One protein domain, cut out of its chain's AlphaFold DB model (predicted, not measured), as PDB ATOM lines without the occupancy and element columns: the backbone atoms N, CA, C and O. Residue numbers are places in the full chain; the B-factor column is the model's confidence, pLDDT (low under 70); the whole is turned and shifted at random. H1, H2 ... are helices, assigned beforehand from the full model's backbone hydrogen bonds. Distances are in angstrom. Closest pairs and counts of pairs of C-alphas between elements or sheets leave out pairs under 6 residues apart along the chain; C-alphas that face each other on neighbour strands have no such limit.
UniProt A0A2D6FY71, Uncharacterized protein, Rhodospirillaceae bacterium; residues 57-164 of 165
ATOM      1  N   GLU A  57     106.336  85.302 119.082       91.19
ATOM      2  CA  GLU A  57     107.512  86.118 118.773       91.19
ATOM      3  C   GLU A  57     108.731  85.634 119.564       91.19
ATOM      4  O   GLU A  57     109.754  85.280 118.979       91.19
ATOM      5  N   ALA A  58     108.566  85.411 120.871       92.00
ATOM      6  CA  ALA A  58     109.614  84.834 121.710       92.00
ATOM      7  C   ALA A  58     110.047  83.431 121.232       92.00
ATOM      8  O   ALA A  58     111.227  83.067 121.321       92.00
ATOM      9  N   VAL A  59     109.115  82.623 120.704       94.50
ATOM     10  CA  VAL A  59     109.457  81.338 120.066       94.50
ATOM     11  C   VAL A  59     110.296  81.564 118.811       94.50
ATOM     12  O   VAL A  59     111.292  80.862 118.626       94.50
ATOM     13  N   ASN A  60     109.908  82.519 117.964       92.44
ATOM     14  CA  ASN A  60     110.607  82.843 116.726       92.44
ATOM     15  C   ASN A  60     112.048  83.290 117.001       92.44
ATOM     16  O   ASN A  60     112.984  82.739 116.423       92.44
ATOM     17  N   ASP A  61     112.254  84.198 117.950       93.19
ATOM     18  CA  ASP A  61     113.588  84.709 118.281       93.19
ATOM     19  C   ASP A  61     114.478  83.621 118.867       93.19
ATOM     20  O   ASP A  61     115.634  83.439 118.466       93.19
ATOM     21  N   ARG A  62     113.913  82.774 119.733       94.50
ATOM     22  CA  ARG A  62     114.629  81.603 120.233       94.50
ATOM     23  C   ARG A  62     114.963  80.609 119.118       94.50
ATOM     24  O   ARG A  62     116.041  80.013 119.162       94.50
ATOM     25  N   ALA A  63     114.082  80.413 118.138       94.06
ATOM     26  CA  ALA A  63     114.344  79.546 116.992       94.06
ATOM     27  C   ALA A  63     115.466  80.111 116.101       94.06
ATOM     28  O   ALA A  63     116.374  79.361 115.735       94.06
ATOM     29  N   LYS A  64     115.477  81.426 115.832       92.81
ATOM     30  CA  LYS A  64     116.572  82.113 115.121       92.81
ATOM     31  C   LYS A  64     117.898  81.984 115.867       92.81
ATOM     32  O   LYS A  64     118.924  81.712 115.246       92.81
ATOM     33  N   LEU A  65     117.887  82.105 117.195       94.88
ATOM     34  CA  LEU A  65     119.076  81.880 118.018       94.88
ATOM     35  C   LEU A  65     119.571  80.428 117.923       94.88
ATOM     36  O   LEU A  65     120.772  80.190 117.805       94.88
ATOM     37  N   MET A  66     118.670  79.443 117.976       94.62
ATOM     38  CA  MET A  66     119.044  78.037 117.786       94.62
ATOM     39  C   MET A  66     119.653  77.803 116.401       94.62
ATOM     40  O   MET A  66     120.662  77.110 116.307       94.62
ATOM     41  N   MET A  67     119.093  78.423 115.359       93.12
ATOM     42  CA  MET A  67     119.655  78.384 114.009       93.12
ATOM     43  C   MET A  67     121.082  78.938 113.982       93.12
ATOM     44  O   MET A  67     121.992  78.270 113.506       93.12
ATOM     45  N   HIS A  68     121.312  80.112 114.574       94.50
ATOM     46  CA  HIS A  68     122.642  80.724 114.608       94.50
ATOM     47  C   HIS A  68     123.659  79.918 115.417       94.50
ATOM     48  O   HIS A  68     124.842  79.932 115.100       94.50
ATOM     49  N   ARG A  69     123.222  79.146 116.416       94.69
ATOM     50  CA  ARG A  69     124.099  78.192 117.113       94.69
ATOM     51  C   ARG A  69     124.511  77.017 116.233       94.69
ATOM     52  O   ARG A  69     125.620  76.523 116.389       94.69
ATOM     53  N   LEU A  70     123.637  76.563 115.335       92.75
ATOM     54  CA  LEU A  70     123.998  75.554 114.336       92.75
ATOM     55  C   LEU A  70     124.956  76.145 113.299       92.75
ATOM     56  O   LEU A  70     125.977  75.531 113.016       92.75
ATOM     57  N   LEU A  71     124.682  77.362 112.821       92.69
ATOM     58  CA  LEU A  71     125.572  78.092 111.913       92.69
ATOM     59  C   LEU A  71     126.959  78.291 112.524       92.69
ATOM     60  O   LEU A  71     127.946  77.947 111.895       92.69
ATOM     61  N   ALA A  72     127.046  78.742 113.776       94.12
ATOM     62  CA  ALA A  72     128.319  78.918 114.471       94.12
ATOM     63  C   ALA A  72     129.122  77.615 114.601       94.12
ATOM     64  O   ALA A  72     130.347  77.655 114.678       94.12
ATOM     65  N   ARG A  73     128.460  76.453 114.659       93.25
ATOM     66  CA  ARG A  73     129.150  75.155 114.630       93.25
ATOM     67  C   ARG A  73     129.619  74.822 113.224       93.25
ATOM     68  O   ARG A  73     130.765  74.439 113.068       93.25
ATOM     69  N   ARG A  74     128.756  75.016 112.228       91.75
ATOM     70  CA  ARG A  74     129.066  74.734 110.827       91.75
ATOM     71  C   ARG A  74     130.218  75.591 110.308       91.75
ATOM     72  O   ARG A  74     131.153  75.042 109.761       91.75
ATOM     73  N   ILE A  75     130.214  76.890 110.603       93.31
ATOM     74  CA  ILE A  75     131.290  77.835 110.259       93.31
ATOM     75  C   ILE A  75     132.653  77.387 110.807       93.31
ATOM     76  O   ILE A  75     133.680  77.688 110.221       93.31
ATOM     77  N   ALA A  76     132.682  76.664 111.931       91.88
ATOM     78  CA  ALA A  76     133.935  76.140 112.473       91.88
ATOM     79  C   ALA A  76     134.563  75.051 111.589       91.88
ATOM     80  O   ALA A  76     135.771  74.859 111.643       91.88
ATOM     81  N   SER A  77     133.738  74.325 110.835       92.31
ATOM     82  CA  SER A  77     134.152  73.242 109.938       92.31
ATOM     83  C   SER A  77     134.181  73.672 108.470       92.31
ATOM     84  O   SER A  77     134.929  73.093 107.698       92.31
ATOM     85  N   GLU A  78     133.388  74.681 108.114       93.06
ATOM     86  CA  GLU A  78     133.206  75.229 106.764       93.06
ATOM     87  C   GLU A  78     133.372  76.771 106.810       93.06
ATOM     88  O   GLU A  78     132.371  77.507 106.810       93.06
ATOM     89  N   PRO A  79     134.608  77.303 106.942       92.00
ATOM     90  CA  PRO A  79     134.859  78.746 107.014       92.00
ATOM     91  C   PRO A  79     134.429  79.519 105.758       92.00
ATOM     92  O   PRO A  79     134.064  80.690 105.862       92.00
ATOM     93  N   GLU A  80     134.388  78.865 104.595       93.06
ATOM     94  CA  GLU A  80     133.997  79.429 103.296       93.06
ATOM     95  C   GLU A  80     132.576  80.019 103.282       93.06
ATOM     96  O   GLU A  80     132.247  80.877 102.459       93.06
ATOM     97  N   ILE A  81     131.728  79.619 104.236       92.88
ATOM     98  CA  ILE A  81     130.410  80.225 104.467       92.88
ATOM     99  C   ILE A  81     130.540  81.730 104.744       92.88
ATOM    100  O   ILE A  81     129.669  82.510 104.346       92.88
ATOM    101  N   ILE A  82     131.602  82.148 105.442       94.38
ATOM    102  CA  ILE A  82     131.855  83.558 105.755       94.38
ATOM    103  C   ILE A  82     132.153  84.324 104.467       94.38
ATOM    104  O   ILE A  82     131.581  85.394 104.257       94.38
ATOM    105  N   ASP A  83     132.985  83.772 103.587       93.81
ATOM    106  CA  ASP A  83     133.373  84.435 102.340       93.81
ATOM    107  C   ASP A  83     132.181  84.589 101.395       93.81
ATOM    108  O   ASP A  83     131.931  85.681 100.882       93.81
ATOM    109  N   GLN A  84     131.349  83.556 101.281       93.50
ATOM    110  CA  GLN A  84     130.089  83.633 100.540       93.50
ATOM    111  C   GLN A  84     129.131  84.687 101.130       93.50
ATOM    112  O   GLN A  84     128.466  85.423 100.397       93.50
ATOM    113  N   ALA A  85     129.063  84.809 102.462       94.31
ATOM    114  CA  ALA A  85     128.256  85.841 103.116       94.31
ATOM    115  C   ALA A  85     128.799  87.257 102.870       94.31
ATOM    116  O   ALA A  85     128.010  88.177 102.637       94.31
ATOM    117  N   ARG A  86     130.126  87.434 102.869       94.94
ATOM    118  CA  ARG A  86     130.793  88.700 102.524       94.94
ATOM    119  C   ARG A  86     130.523  89.097 101.076       94.94
ATOM    120  O   ARG A  86     130.208  90.259 100.814       94.94
ATOM    121  N   GLU A  87     130.598  88.144 100.152       93.56
ATOM    122  CA  GLU A  87     130.307  88.374  98.738       93.56
ATOM    123  C   GLU A  87     128.841  88.773  98.534       93.56
ATOM    124  O   GLU A  87     128.552  89.743  97.835       93.56
ATOM    125  N   MET A  88     127.909  88.086  99.200       91.56
ATOM    126  CA  MET A  88     126.486  88.407  99.115       91.56
ATOM    127  C   MET A  88     126.175  89.822  99.625       91.56
ATOM    128  O   MET A  88     125.450  90.555  98.955       91.56
ATOM    129  N   ILE A  89     126.734  90.226 100.773       92.50
ATOM    130  CA  ILE A  89     126.567  91.592 101.300       92.50
ATOM    131  C   ILE A  89     127.199  92.620 100.355       92.50
ATOM    132  O   ILE A  89     126.599  93.658 100.085       92.50
ATOM    133  N   SER A  90     128.378  92.326  99.803       91.44
ATOM    134  CA  SER A  90     129.036  93.209  98.834       91.44
ATOM    135  C   SER A  90     128.172  93.421  97.588       91.44
ATOM    136  O   SER A  90     127.939  94.564  97.198       91.44
ATOM    137  N   LYS A  91     127.617  92.341  97.023       89.94
ATOM    138  CA  LYS A  91     126.706  92.398  95.870       89.94
ATOM    139  C   LYS A  91     125.440  93.197  96.173       89.94
ATOM    140  O   LYS A  91     125.097  94.089  95.398       89.94
ATOM    141  N   ALA A  92     124.788  92.929  97.308       87.12
ATOM    142  CA  ALA A  92     123.580  93.641  97.730       87.12
ATOM    143  C   ALA A  92     123.809  95.162  97.770       87.12
ATOM    144  O   ALA A  92     123.055  95.916  97.151       87.12
ATOM    145  N   ARG A  93     124.929  95.593  98.365       88.31
ATOM    146  CA  ARG A  93     125.319  97.010  98.452       88.31
ATOM    147  C   ARG A  93     125.583  97.649  97.090       88.31
ATOM    148  O   ARG A  93     125.263  98.815  96.907       88.31
ATOM    149  N   THR A  94     126.162  96.914  96.139       86.94
ATOM    150  CA  THR A  94     126.405  97.437  94.779       86.94
ATOM    151  C   THR A  94     125.148  97.494  93.913       86.94
ATOM    152  O   THR A  94     125.081  98.292  92.984       86.94
ATOM    153  N   SER A  95     124.147  96.661  94.208       82.56
ATOM    154  CA  SER A  95     122.921  96.532  93.408       82.56
ATOM    155  C   SER A  95     121.814  97.536  93.758       82.56
ATOM    156  O   SER A  95     120.776  97.556  93.100       82.56
ATOM    157  N   GLY A  96     122.004  98.370  94.784       78.62
ATOM    158  CA  GLY A  96     120.981  99.306  95.246       78.62
ATOM    159  C   GLY A  96     121.487 100.284  96.303       78.62
ATOM    160  O   GLY A  96     122.683 100.529  96.423       78.62
ATOM    161  N   LYS A  97     120.564 100.866  97.077       75.69
ATOM    162  CA  LYS A  97     120.921 101.705  98.231       75.69
ATOM    163  C   LYS A  97     121.351 100.806  99.398       75.69
ATOM    164  O   LYS A  97     120.512 100.007  99.828       75.69
ATOM    165  N   PRO A  98     122.584 100.951  99.925       75.38
ATOM    166  CA  PRO A  98     123.040 100.185 101.077       75.38
ATOM    167  C   PRO A  98     122.086 100.348 102.259       75.38
ATOM    168  O   PRO A  98     121.675 101.464 102.589       75.38
ATOM    169  N   GLN A  99     121.730  99.233 102.885       86.06
ATOM    170  CA  GLN A  99     120.878  99.228 104.071       86.06
ATOM    171  C   GLN A  99     121.736  99.200 105.337       86.06
ATOM    172  O   GLN A  99     122.784  98.560 105.367       86.06
ATOM    173  N   ALA A 100     121.270  99.827 106.421       88.38
ATOM    174  CA  ALA A 100     122.044  99.916 107.666       88.38
ATOM    175  C   ALA A 100     122.474  98.536 108.210       88.38
ATOM    176  O   ALA A 100     123.612  98.364 108.639       88.38
ATOM    177  N   TYR A 101     121.601  97.524 108.115       89.56
ATOM    178  CA  TYR A 101     121.919  96.165 108.569       89.56
ATOM    179  C   TYR A 101     123.064  95.518 107.770       89.56
ATOM    180  O   TYR A 101     123.735  94.627 108.288       89.56
ATOM    181  N   GLU A 102     123.288  95.927 106.518       91.88
ATOM    182  CA  GLU A 102     124.339  95.373 105.659       91.88
ATOM    183  C   GLU A 102     125.715  95.830 106.130       91.88
ATOM    184  O   GLU A 102     126.647  95.029 106.168       91.88
ATOM    185  N   ASP A 103     125.834  97.091 106.550       92.44
ATOM    186  CA  ASP A 103     127.072  97.622 107.117       92.44
ATOM    187  C   ASP A 103     127.370  97.001 108.489       92.44
ATOM    188  O   ASP A 103     128.517  96.644 108.765       92.44
ATOM    189  N   GLU A 104     126.341  96.783 109.313       95.38
ATOM    190  CA  GLU A 104     126.478  96.071 110.587       95.38
ATOM    191  C   GLU A 104     126.942  94.624 110.383       95.38
ATOM    192  O   GLU A 104     127.899  94.173 111.015       95.38
ATOM    193  N   TRP A 105     126.319  93.891 109.455       95.81
ATOM    194  CA  TRP A 105     126.752  92.534 109.132       95.81
ATOM    195  C   TRP A 105     128.140  92.500 108.504       95.81
ATOM    196  O   TRP A 105     128.900  91.586 108.805       95.81
ATOM    197  N   ARG A 106     128.511  93.487 107.683       95.19
ATOM    198  CA  ARG A 106     129.869  93.603 107.136       95.19
ATOM    199  C   ARG A 106     130.902  93.753 108.250       95.19
ATOM    200  O   ARG A 106     131.917  93.066 108.208       95.19
ATOM    201  N   ALA A 107     130.632  94.602 109.244       95.56
ATOM    202  CA  ALA A 107     131.502  94.757 110.407       95.56
ATOM    203  C   ALA A 107     131.634  93.440 111.188       95.56
ATOM    204  O   ALA A 107     132.744  93.032 111.514       95.56
ATOM    205  N   LEU A 108     130.527  92.723 111.410       96.75
ATOM    206  CA  LEU A 108     130.564  91.415 112.071       96.75
ATOM    207  C   LEU A 108     131.338  90.367 111.263       96.75
ATOM    208  O   LEU A 108     132.136  89.624 111.823       96.75
ATOM    209  N   LEU A 109     131.122  90.297 109.949       96.19
ATOM    210  CA  LEU A 109     131.802  89.349 109.062       96.19
ATOM    211  C   LEU A 109     133.293  89.670 108.881       96.19
ATOM    212  O   LEU A 109     134.016  88.829 108.353       96.19
ATOM    213  N   ALA A 110     133.756  90.856 109.283       95.88
ATOM    214  CA  ALA A 110     135.171  91.221 109.304       95.88
ATOM    215  C   ALA A 110     135.898  90.752 110.578       95.88
ATOM    216  O   ALA A 110     137.122  90.800 110.614       95.88
ATOM    217  N   LEU A 111     135.165  90.294 111.599       96.25
ATOM    218  CA  LEU A 111     135.748  89.742 112.821       96.25
ATOM    219  C   LEU A 111     136.454  88.407 112.561       96.25
ATOM    220  O   LEU A 111     136.120  87.670 111.626       96.25
ATOM    221  N   GLU A 112     137.359  88.055 113.471       95.75
ATOM    222  CA  GLU A 112     137.970  86.729 113.517       95.75
ATOM    223  C   GLU A 112     136.919  85.630 113.723       95.75
ATOM    224  O   GLU A 112     135.909  85.812 114.412       95.75
ATOM    225  N   LEU A 113     137.169  84.440 113.169       93.94
ATOM    226  CA  LEU A 113     136.186  83.349 113.134       93.94
ATOM    227  C   LEU A 113     135.667  82.968 114.530       93.94
ATOM    228  O   LEU A 113     134.469  82.729 114.717       93.94
ATOM    229  N   ALA A 114     136.551  82.912 115.529       94.44
ATOM    230  CA  ALA A 114     136.174  82.596 116.908       94.44
ATOM    231  C   ALA A 114     135.278  83.682 117.531       94.44
ATOM    232  O   ALA A 114     134.309  83.375 118.239       94.44
ATOM    233  N   GLU A 115     135.567  84.947 117.232       96.75
ATOM    234  CA  GLU A 115     134.813  86.088 117.734       96.75
ATOM    235  C   GLU A 115     133.438  86.175 117.065       96.75
ATOM    236  O   GLU A 115     132.420  86.211 117.761       96.75
ATOM    237  N   LEU A 116     133.380  86.071 115.732       96.38
ATOM    238  CA  LEU A 116     132.129  86.042 114.975       96.38
ATOM    239  C   LEU A 116     131.180  84.966 115.520       96.38
ATOM    240  O   LEU A 116     130.016  85.249 115.812       96.38
ATOM    241  N   ARG A 117     131.672  83.736 115.726       96.31
ATOM    242  CA  ARG A 117     130.883  82.620 116.285       96.31
ATOM    243  C   ARG A 117     130.311  82.942 117.666       96.31
ATOM    244  O   ARG A 117     129.179  82.556 117.980       96.31
ATOM    245  N   THR A 118     131.076  83.654 118.484       96.38
ATOM    246  CA  THR A 118     130.635  84.100 119.808       96.38
ATOM    247  C   THR A 118     129.534  85.150 119.680       96.38
ATOM    248  O   THR A 118     128.461  84.999 120.272       96.38
ATOM    249  N   VAL A 119     129.741  86.173 118.848       96.88
ATOM    250  CA  VAL A 119     128.798  87.286 118.673       96.88
ATOM    251  C   VAL A 119     127.468  86.812 118.086       96.88
ATOM    252  O   VAL A 119     126.412  87.082 118.662       96.88
ATOM    253  N   ILE A 120     127.481  86.000 117.022       95.31
ATOM    254  CA  ILE A 120     126.239  85.562 116.358       95.31
ATOM    255  C   ILE A 120     125.343  84.685 117.243       95.31
ATOM    256  O   ILE A 120     124.152  84.522 116.957       95.31
ATOM    257  N   THR A 121     125.869  84.152 118.352       96.56
ATOM    258  CA  THR A 121     125.118  83.348 119.333       96.56
ATOM    259  C   THR A 121     124.798  84.086 120.639       96.56
ATOM    260  O   THR A 121     124.101  83.527 121.499       96.56
ATOM    261  N   ARG A 122     125.239  85.343 120.786       96.31
ATOM    262  CA  ARG A 122     124.997  86.184 121.965       96.31
ATOM    263  C   ARG A 122     123.530  86.603 122.068       96.31
ATOM    264  O   ARG A 122     122.907  86.988 121.086       96.31
ATOM    265  N   ARG A 123     122.951  86.551 123.264       94.19
ATOM    266  CA  ARG A 123     121.611  87.109 123.500       94.19
ATOM    267  C   ARG A 123     121.749  88.602 123.775       94.19
ATOM    268  O   ARG A 123     122.239  88.950 124.843       94.19
ATOM    269  N   SER A 124     121.366  89.439 122.818       93.81
ATOM    270  CA  SER A 124     121.316  90.893 122.973       93.81
ATOM    271  C   SER A 124     120.280  91.482 122.006       93.81
ATOM    272  O   SER A 124     120.046  90.865 120.959       93.81
ATOM    273  N   PRO A 125     119.677  92.643 122.322       91.94
ATOM    274  CA  PRO A 125     118.689  93.286 121.454       91.94
ATOM    275  C   PRO A 125     119.211  93.549 120.035       91.94
ATOM    276  O   PRO A 125     118.502  93.332 119.052       91.94
ATOM    277  N   GLU A 126     120.478  93.948 119.915       92.88
ATOM    278  CA  GLU A 126     121.130  94.239 118.635       92.88
ATOM    279  C   GLU A 126     121.199  92.976 117.775       92.88
ATOM    280  O   GLU A 126     120.781  92.970 116.614       92.88
ATOM    281  N   MET A 127     121.657  91.867 118.363       95.00
ATOM    282  CA  MET A 127     121.752  90.598 117.650       95.00
ATOM    283  C   MET A 127     120.388  89.971 117.374       95.00
ATOM    284  O   MET A 127     120.237  89.283 116.366       95.00
ATOM    285  N   ASP A 128     119.390  90.179 118.230       92.69
ATOM    286  CA  ASP A 128     118.031  89.691 117.982       92.69
ATOM    287  C   ASP A 128     117.428  90.349 116.733       92.69
ATOM    288  O   ASP A 128     116.882  89.638 115.881       92.69
ATOM    289  N   ARG A 129     117.647  91.658 116.547       94.00
ATOM    290  CA  ARG A 129     117.299  92.371 115.310       94.00
ATOM    291  C   ARG A 129     118.093  91.852 114.111       94.00
ATOM    292  O   ARG A 129     117.495  91.470 113.106       94.00
ATOM    293  N   LEU A 130     119.425  91.790 114.205       94.38
ATOM    294  CA  LEU A 130     120.277  91.413 113.065       94.38
ATOM    295  C   LEU A 130     120.003  89.991 112.556       94.38
ATOM    296  O   LEU A 130     120.059  89.739 111.352       94.38
ATOM    297  N   ARG A 131     119.623  89.059 113.440       93.62
ATOM    298  CA  ARG A 131     119.250  87.681 113.065       93.62
ATOM    299  C   ARG A 131     118.055  87.590 112.123       93.62
ATOM    300  O   ARG A 131     117.912  86.557 111.466       93.62
ATOM    301  N   ILE A 132     117.188  88.605 112.083       89.88
ATOM    302  CA  ILE A 132     116.030  88.644 111.177       89.88
ATOM    303  C   ILE A 132     116.509  88.657 109.722       89.88
ATOM    304  O   ILE A 132     115.948  87.950 108.889       89.88
ATOM    305  N   GLN A 133     117.583  89.397 109.446       88.38
ATOM    306  CA  GLN A 133     118.154  89.601 108.115       88.38
ATOM    307  C   GLN A 133     119.584  89.049 108.058       88.38
ATOM    308  O   GLN A 133     120.525  89.724 107.658       88.38
ATOM    309  N   SER A 134     119.759  87.809 108.522       90.81
ATOM    310  CA  SER A 134     121.079  87.181 108.603       90.81
ATOM    311  C   SER A 134     121.565  86.684 107.238       90.81
ATOM    312  O   SER A 134     120.918  85.803 106.657       90.81
ATOM    313  N   PRO A 135     122.736  87.143 106.754       91.56
ATOM    314  CA  PRO A 135     123.295  86.655 105.505       91.56
ATOM    315  C   PRO A 135     123.738  85.187 105.601       91.56
ATOM    316  O   PRO A 135     123.552  84.408 104.668       91.56
ATOM    317  N   LEU A 136     124.222  84.764 106.771       91.19
ATOM    318  CA  LEU A 136     124.669  83.392 107.026       91.19
ATOM    319  C   LEU A 136     123.533  82.372 106.840       91.19
ATOM    320  O   LEU A 136     123.744  81.278 106.317       91.19
ATOM    321  N   ALA A 137     122.306  82.722 107.238       85.25
ATOM    322  CA  ALA A 137     121.145  81.850 107.061       85.25
ATOM    323  C   ALA A 137     120.713  81.711 105.589       85.25
ATOM    324  O   ALA A 137     120.133  80.689 105.213       85.25
ATOM    325  N   LEU A 138     120.977  82.728 104.763       82.50
ATOM    326  CA  LEU A 138     120.657  82.723 103.335       82.50
ATOM    327  C   LEU A 138     121.659  81.882 102.543       82.50
ATOM    328  O   LEU A 138     121.235  81.067 101.725       82.50
ATOM    329  N   VAL A 139     122.948  82.051 102.843       81.81
ATOM    330  CA  VAL A 139     124.078  81.398 102.165       81.81
ATOM    331  C   VAL A 139     124.146  79.905 102.456       81.81
ATOM    332  O   VAL A 139     124.255  79.093 101.547       81.81
ATOM    333  N   THR A 140     123.993  79.510 103.718       77.69
ATOM    334  CA  THR A 140     124.090  78.092 104.117       77.69
ATOM    335  C   THR A 140     122.956  77.212 103.603       77.69
ATOM    336  O   THR A 140     122.939  76.008 103.876       77.69
ATOM    337  N   GLY A 141     121.974  77.798 102.912       65.00
ATOM    338  CA  GLY A 141     120.867  77.051 102.344       65.00
ATOM    339  C   GLY A 141     120.043  76.326 103.402       65.00
ATOM    340  O   GLY A 141     119.341  75.375 103.061       65.00
ATOM    341  N   ILE A 142     120.071  76.765 104.676       66.94
ATOM    342  CA  ILE A 142     119.189  76.232 105.724       66.94
ATOM    343  C   ILE A 142     117.764  76.756 105.493       66.94
ATOM    344  O   ILE A 142     117.190  77.553 106.244       66.94
ATOM    345  N   ARG A 143     117.202  76.313 104.372       64.38
ATOM    346  CA  ARG A 143     115.852  76.557 103.900       64.38
ATOM    347  C   ARG A 143     114.957  75.352 104.122       64.38
ATOM    348  O   ARG A 143     113.758  75.512 103.933       64.38
ATOM    349  N   ASP A 144     115.504  74.221 104.590       81.00
ATOM    350  CA  ASP A 144     114.728  73.026 104.928       81.00
ATOM    351  C   ASP A 144     113.556  73.393 105.864       81.00
ATOM    352  O   ASP A 144     113.762  73.733 107.044       81.00
ATOM    353  N   PRO A 145     112.309  73.330 105.359       84.88
ATOM    354  CA  PRO A 145     111.128  73.628 106.154       84.88
ATOM    355  C   PRO A 145     110.994  72.689 107.356       84.88
ATOM    356  O   PRO A 145     110.477  73.095 108.402       84.88
ATOM    357  N   ASN A 146     111.479  71.448 107.251       89.06
ATOM    358  CA  ASN A 146     111.385  70.461 108.320       89.06
ATOM    359  C   ASN A 146     112.318  70.800 109.480       89.06
ATOM    360  O   ASN A 146     111.883  70.786 110.638       89.06
ATOM    361  N   LEU A 147     113.564  71.184 109.198       86.81
ATOM    362  CA  LEU A 147     114.475  71.705 110.211       86.81
ATOM    363  C   LEU A 147     113.896  72.943 110.903       86.81
ATOM    364  O   LEU A 147     113.876  72.989 112.135       86.81
ATOM    365  N   ARG A 148     113.333  73.900 110.156       88.44
ATOM    366  CA  ARG A 148     112.685  75.090 110.743       88.44
ATOM    367  C   ARG A 148     111.528  74.719 111.671       88.44
ATOM    368  O   ARG A 148     111.496  75.170 112.817       88.44
ATOM    369  N   LYS A 149     110.635  73.820 111.241       91.31
ATOM    370  CA  LYS A 149     109.541  73.290 112.079       91.31
ATOM    371  C   LYS A 149     110.062  72.577 113.331       91.31
ATOM    372  O   LYS A 149     109.462  72.687 114.403       91.31
ATOM    373  N   ARG A 150     111.159  71.818 113.231       92.69
ATOM    374  CA  ARG A 150     111.791  71.142 114.382       92.69
ATOM    375  C   ARG A 150     112.382  72.146 115.369       92.69
ATOM    376  O   ARG A 150     112.121  72.026 116.566       92.69
ATOM    377  N   LEU A 151     113.122  73.141 114.881       93.06
ATOM    378  CA  LEU A 151     113.703  74.203 115.707       93.06
ATOM    379  C   LEU A 151     112.620  75.015 116.411       93.06
ATOM    380  O   LEU A 151     112.717  75.226 117.617       93.06
ATOM    381  N   TRP A 152     111.549  75.376 115.704       94.31
ATOM    382  CA  TRP A 152     110.411  76.081 116.290       94.31
ATOM    383  C   TRP A 152     109.758  75.276 117.424       94.31
ATOM    384  O   TRP A 152     109.561  75.788 118.527       94.31
ATOM    385  N   ARG A 153     109.507  73.974 117.211       94.06
ATOM    386  CA  ARG A 153     108.971  73.084 118.257       94.06
ATOM    387  C   ARG A 153     109.890  73.011 119.477       94.06
ATOM    388  O   ARG A 153     109.414  73.126 120.605       94.06
ATOM    389  N   LYS A 154     111.203  72.860 119.268       95.19
ATOM    390  CA  LYS A 154     112.198  72.826 120.353       95.19
ATOM    391  C   LYS A 154     112.298  74.165 121.088       95.19
ATOM    392  O   LYS A 154     112.412  74.177 122.315       95.19
ATOM    393  N   ALA A 155     112.215  75.284 120.373       95.31
ATOM    394  CA  ALA A 155     112.181  76.618 120.957       95.31
ATOM    395  C   ALA A 155     110.953  76.787 121.864       95.31
ATOM    396  O   ALA A 155     111.112  77.134 123.036       95.31
ATOM    397  N   ARG A 156     109.759  76.440 121.367       94.88
ATOM    398  CA  ARG A 156     108.503  76.495 122.129       94.88
ATOM    399  C   ARG A 156     108.540  75.623 123.381       94.88
ATOM    400  O   ARG A 156     108.205  76.099 124.462       94.88
ATOM    401  N   GLN A 157     108.991  74.375 123.256       92.44
ATOM    402  CA  GLN A 157     109.144  73.465 124.396       92.44
ATOM    403  C   GLN A 157     110.107  74.032 125.446       92.44
ATOM    404  O   GLN A 157     109.797  74.027 126.635       92.44
ATOM    405  N   GLY A 158     111.252  74.568 125.016       91.31
ATOM    406  CA  GLY A 158     112.240  75.146 125.925       91.31
ATOM    407  C   GLY A 158     111.741  76.383 126.677       91.31
ATOM    408  O   GLY A 158     112.143  76.590 127.818       91.31
ATOM    409  N   LEU A 159     110.878  77.199 126.064       91.81
ATOM    410  CA  LEU A 159     110.239  78.331 126.746       91.81
ATOM    411  C   LEU A 159     109.170  77.865 127.734       91.81
ATOM    412  O   LEU A 159     109.151  78.335 128.866       91.81
ATOM    413  N   ALA A 160     108.338  76.897 127.347       90.06
ATOM    414  CA  ALA A 160     107.320  76.346 128.237       90.06
ATOM    415  C   ALA A 160     107.931  75.686 129.484       90.06
ATOM    416  O   ALA A 160     107.415  75.869 130.579       90.06
ATOM    417  N   LEU A 161     109.052  74.968 129.345       88.50
ATOM    418  CA  LEU A 161     109.756  74.370 130.488       88.50
ATOM    419  C   LEU A 161     110.269  75.426 131.475       88.50
ATOM    420  O   LEU A 161     110.128  75.245 132.681       88.50
ATOM    421  N   ARG A 162     110.799  76.546 130.971       86.06
ATOM    422  CA  ARG A 162     111.261  77.667 131.805       86.06
ATOM    423  C   ARG A 162     110.136  78.367 132.562       86.06
ATOM    424  O   ARG A 162     110.405  78.949 133.594       86.06
ATOM    425  N   ALA A 163     108.909  78.326 132.051       81.69
ATOM    426  CA  ALA A 163     107.753  78.925 132.716       81.69
ATOM    427  C   ALA A 163     107.163  78.039 133.832       81.69
ATOM    428  O   ALA A 163     106.281  78.481 134.563       81.69
ATOM    429  N   VAL A 164     107.587  76.772 133.918       77.62
ATOM    430  CA  VAL A 164     107.094  75.780 134.893       77.62
ATOM    431  C   VAL A 164     108.167  75.410 135.927       77.62
ATOM    432  O   VAL A 164     107.832  74.758 136.915       77.62
TER     433      VAL A 164
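What this domain is: This is residues 57 to 164 of the 165 residues of an uncharacterized protein of Rhodospirillaceae bacterium (UniProt A0A2D6FY71). The long helix H1 and the helix H2 make a V, with the short helix H6 between the arms and packed on both, while H3 folds back beside H2, H4 runs back beside residues 68 to 76 of H1, and H5 packs crosswise on residues 61 to 68 of H1. H7 crosses H1 near its first residues and lengthens the whole on that side. The printed part has 108 residues with seven named helices, H1 to H7 in chain order, and no named strand: all helix. It is compact, with a radius of gyration of the C-alphas of 14.4 A, yet elongated, spanning 48 by 30 by 26 A.

Where its parts are: H1, residues 57 to 77, runs 30.9 A from C-alpha 57 at (107.512, 86.118, 118.773). H7, residues 145 to 162, runs 26.0 A to C-alpha 162 at (111.261, 77.667, 131.805). H2, residues 80 to 94, is 21.3 A long. H3 is residues 100 to 109, H4 113 to 120, H5 125 to 133 and H6 135 to 139.

How they stand to each other: The hub H1 touches four helices. Its residues 59 to 67 touch H7 at a steep tilt of 62 degrees, C-alphas 63 and 152 being closest at 5.3 A. Residues 68 to 76 touch H4 at a shallow tilt of 5 degrees, opposite ways, C-alphas 72 and 117 closest at 4.9 A. Residues 61 to 68 touch H5, about perpendicular at 76 degrees, C-alphas 64 and 131 closest at 6.5 A. Residues 67 to 71 touch H6, C-alphas 71 and 136 closest at 7.3 A. H6 also touches H2, C-alphas 135 and 85 closest at 5.6 A. H2 and H3 form a helical hairpin, C-alphas 89 and 102 closest at 6.2 A. Helix packing is mostly crossed, but only just, with 2 of 6 tilts shallow. Every O i to N i+4 pair is within hydrogen-bond range in H2, H3, H4, H6 and H7; H1 has 15 of 17 and H5 3 of 5.

The domain as a whole: The C-alphas of Thr 94 and Val 164 are the two farthest apart, 49.5 A. The printed part has no cut, and each link between helices is tight. Mean pLDDT of the printed part is 90.8; residues 141 to 143 are under 70.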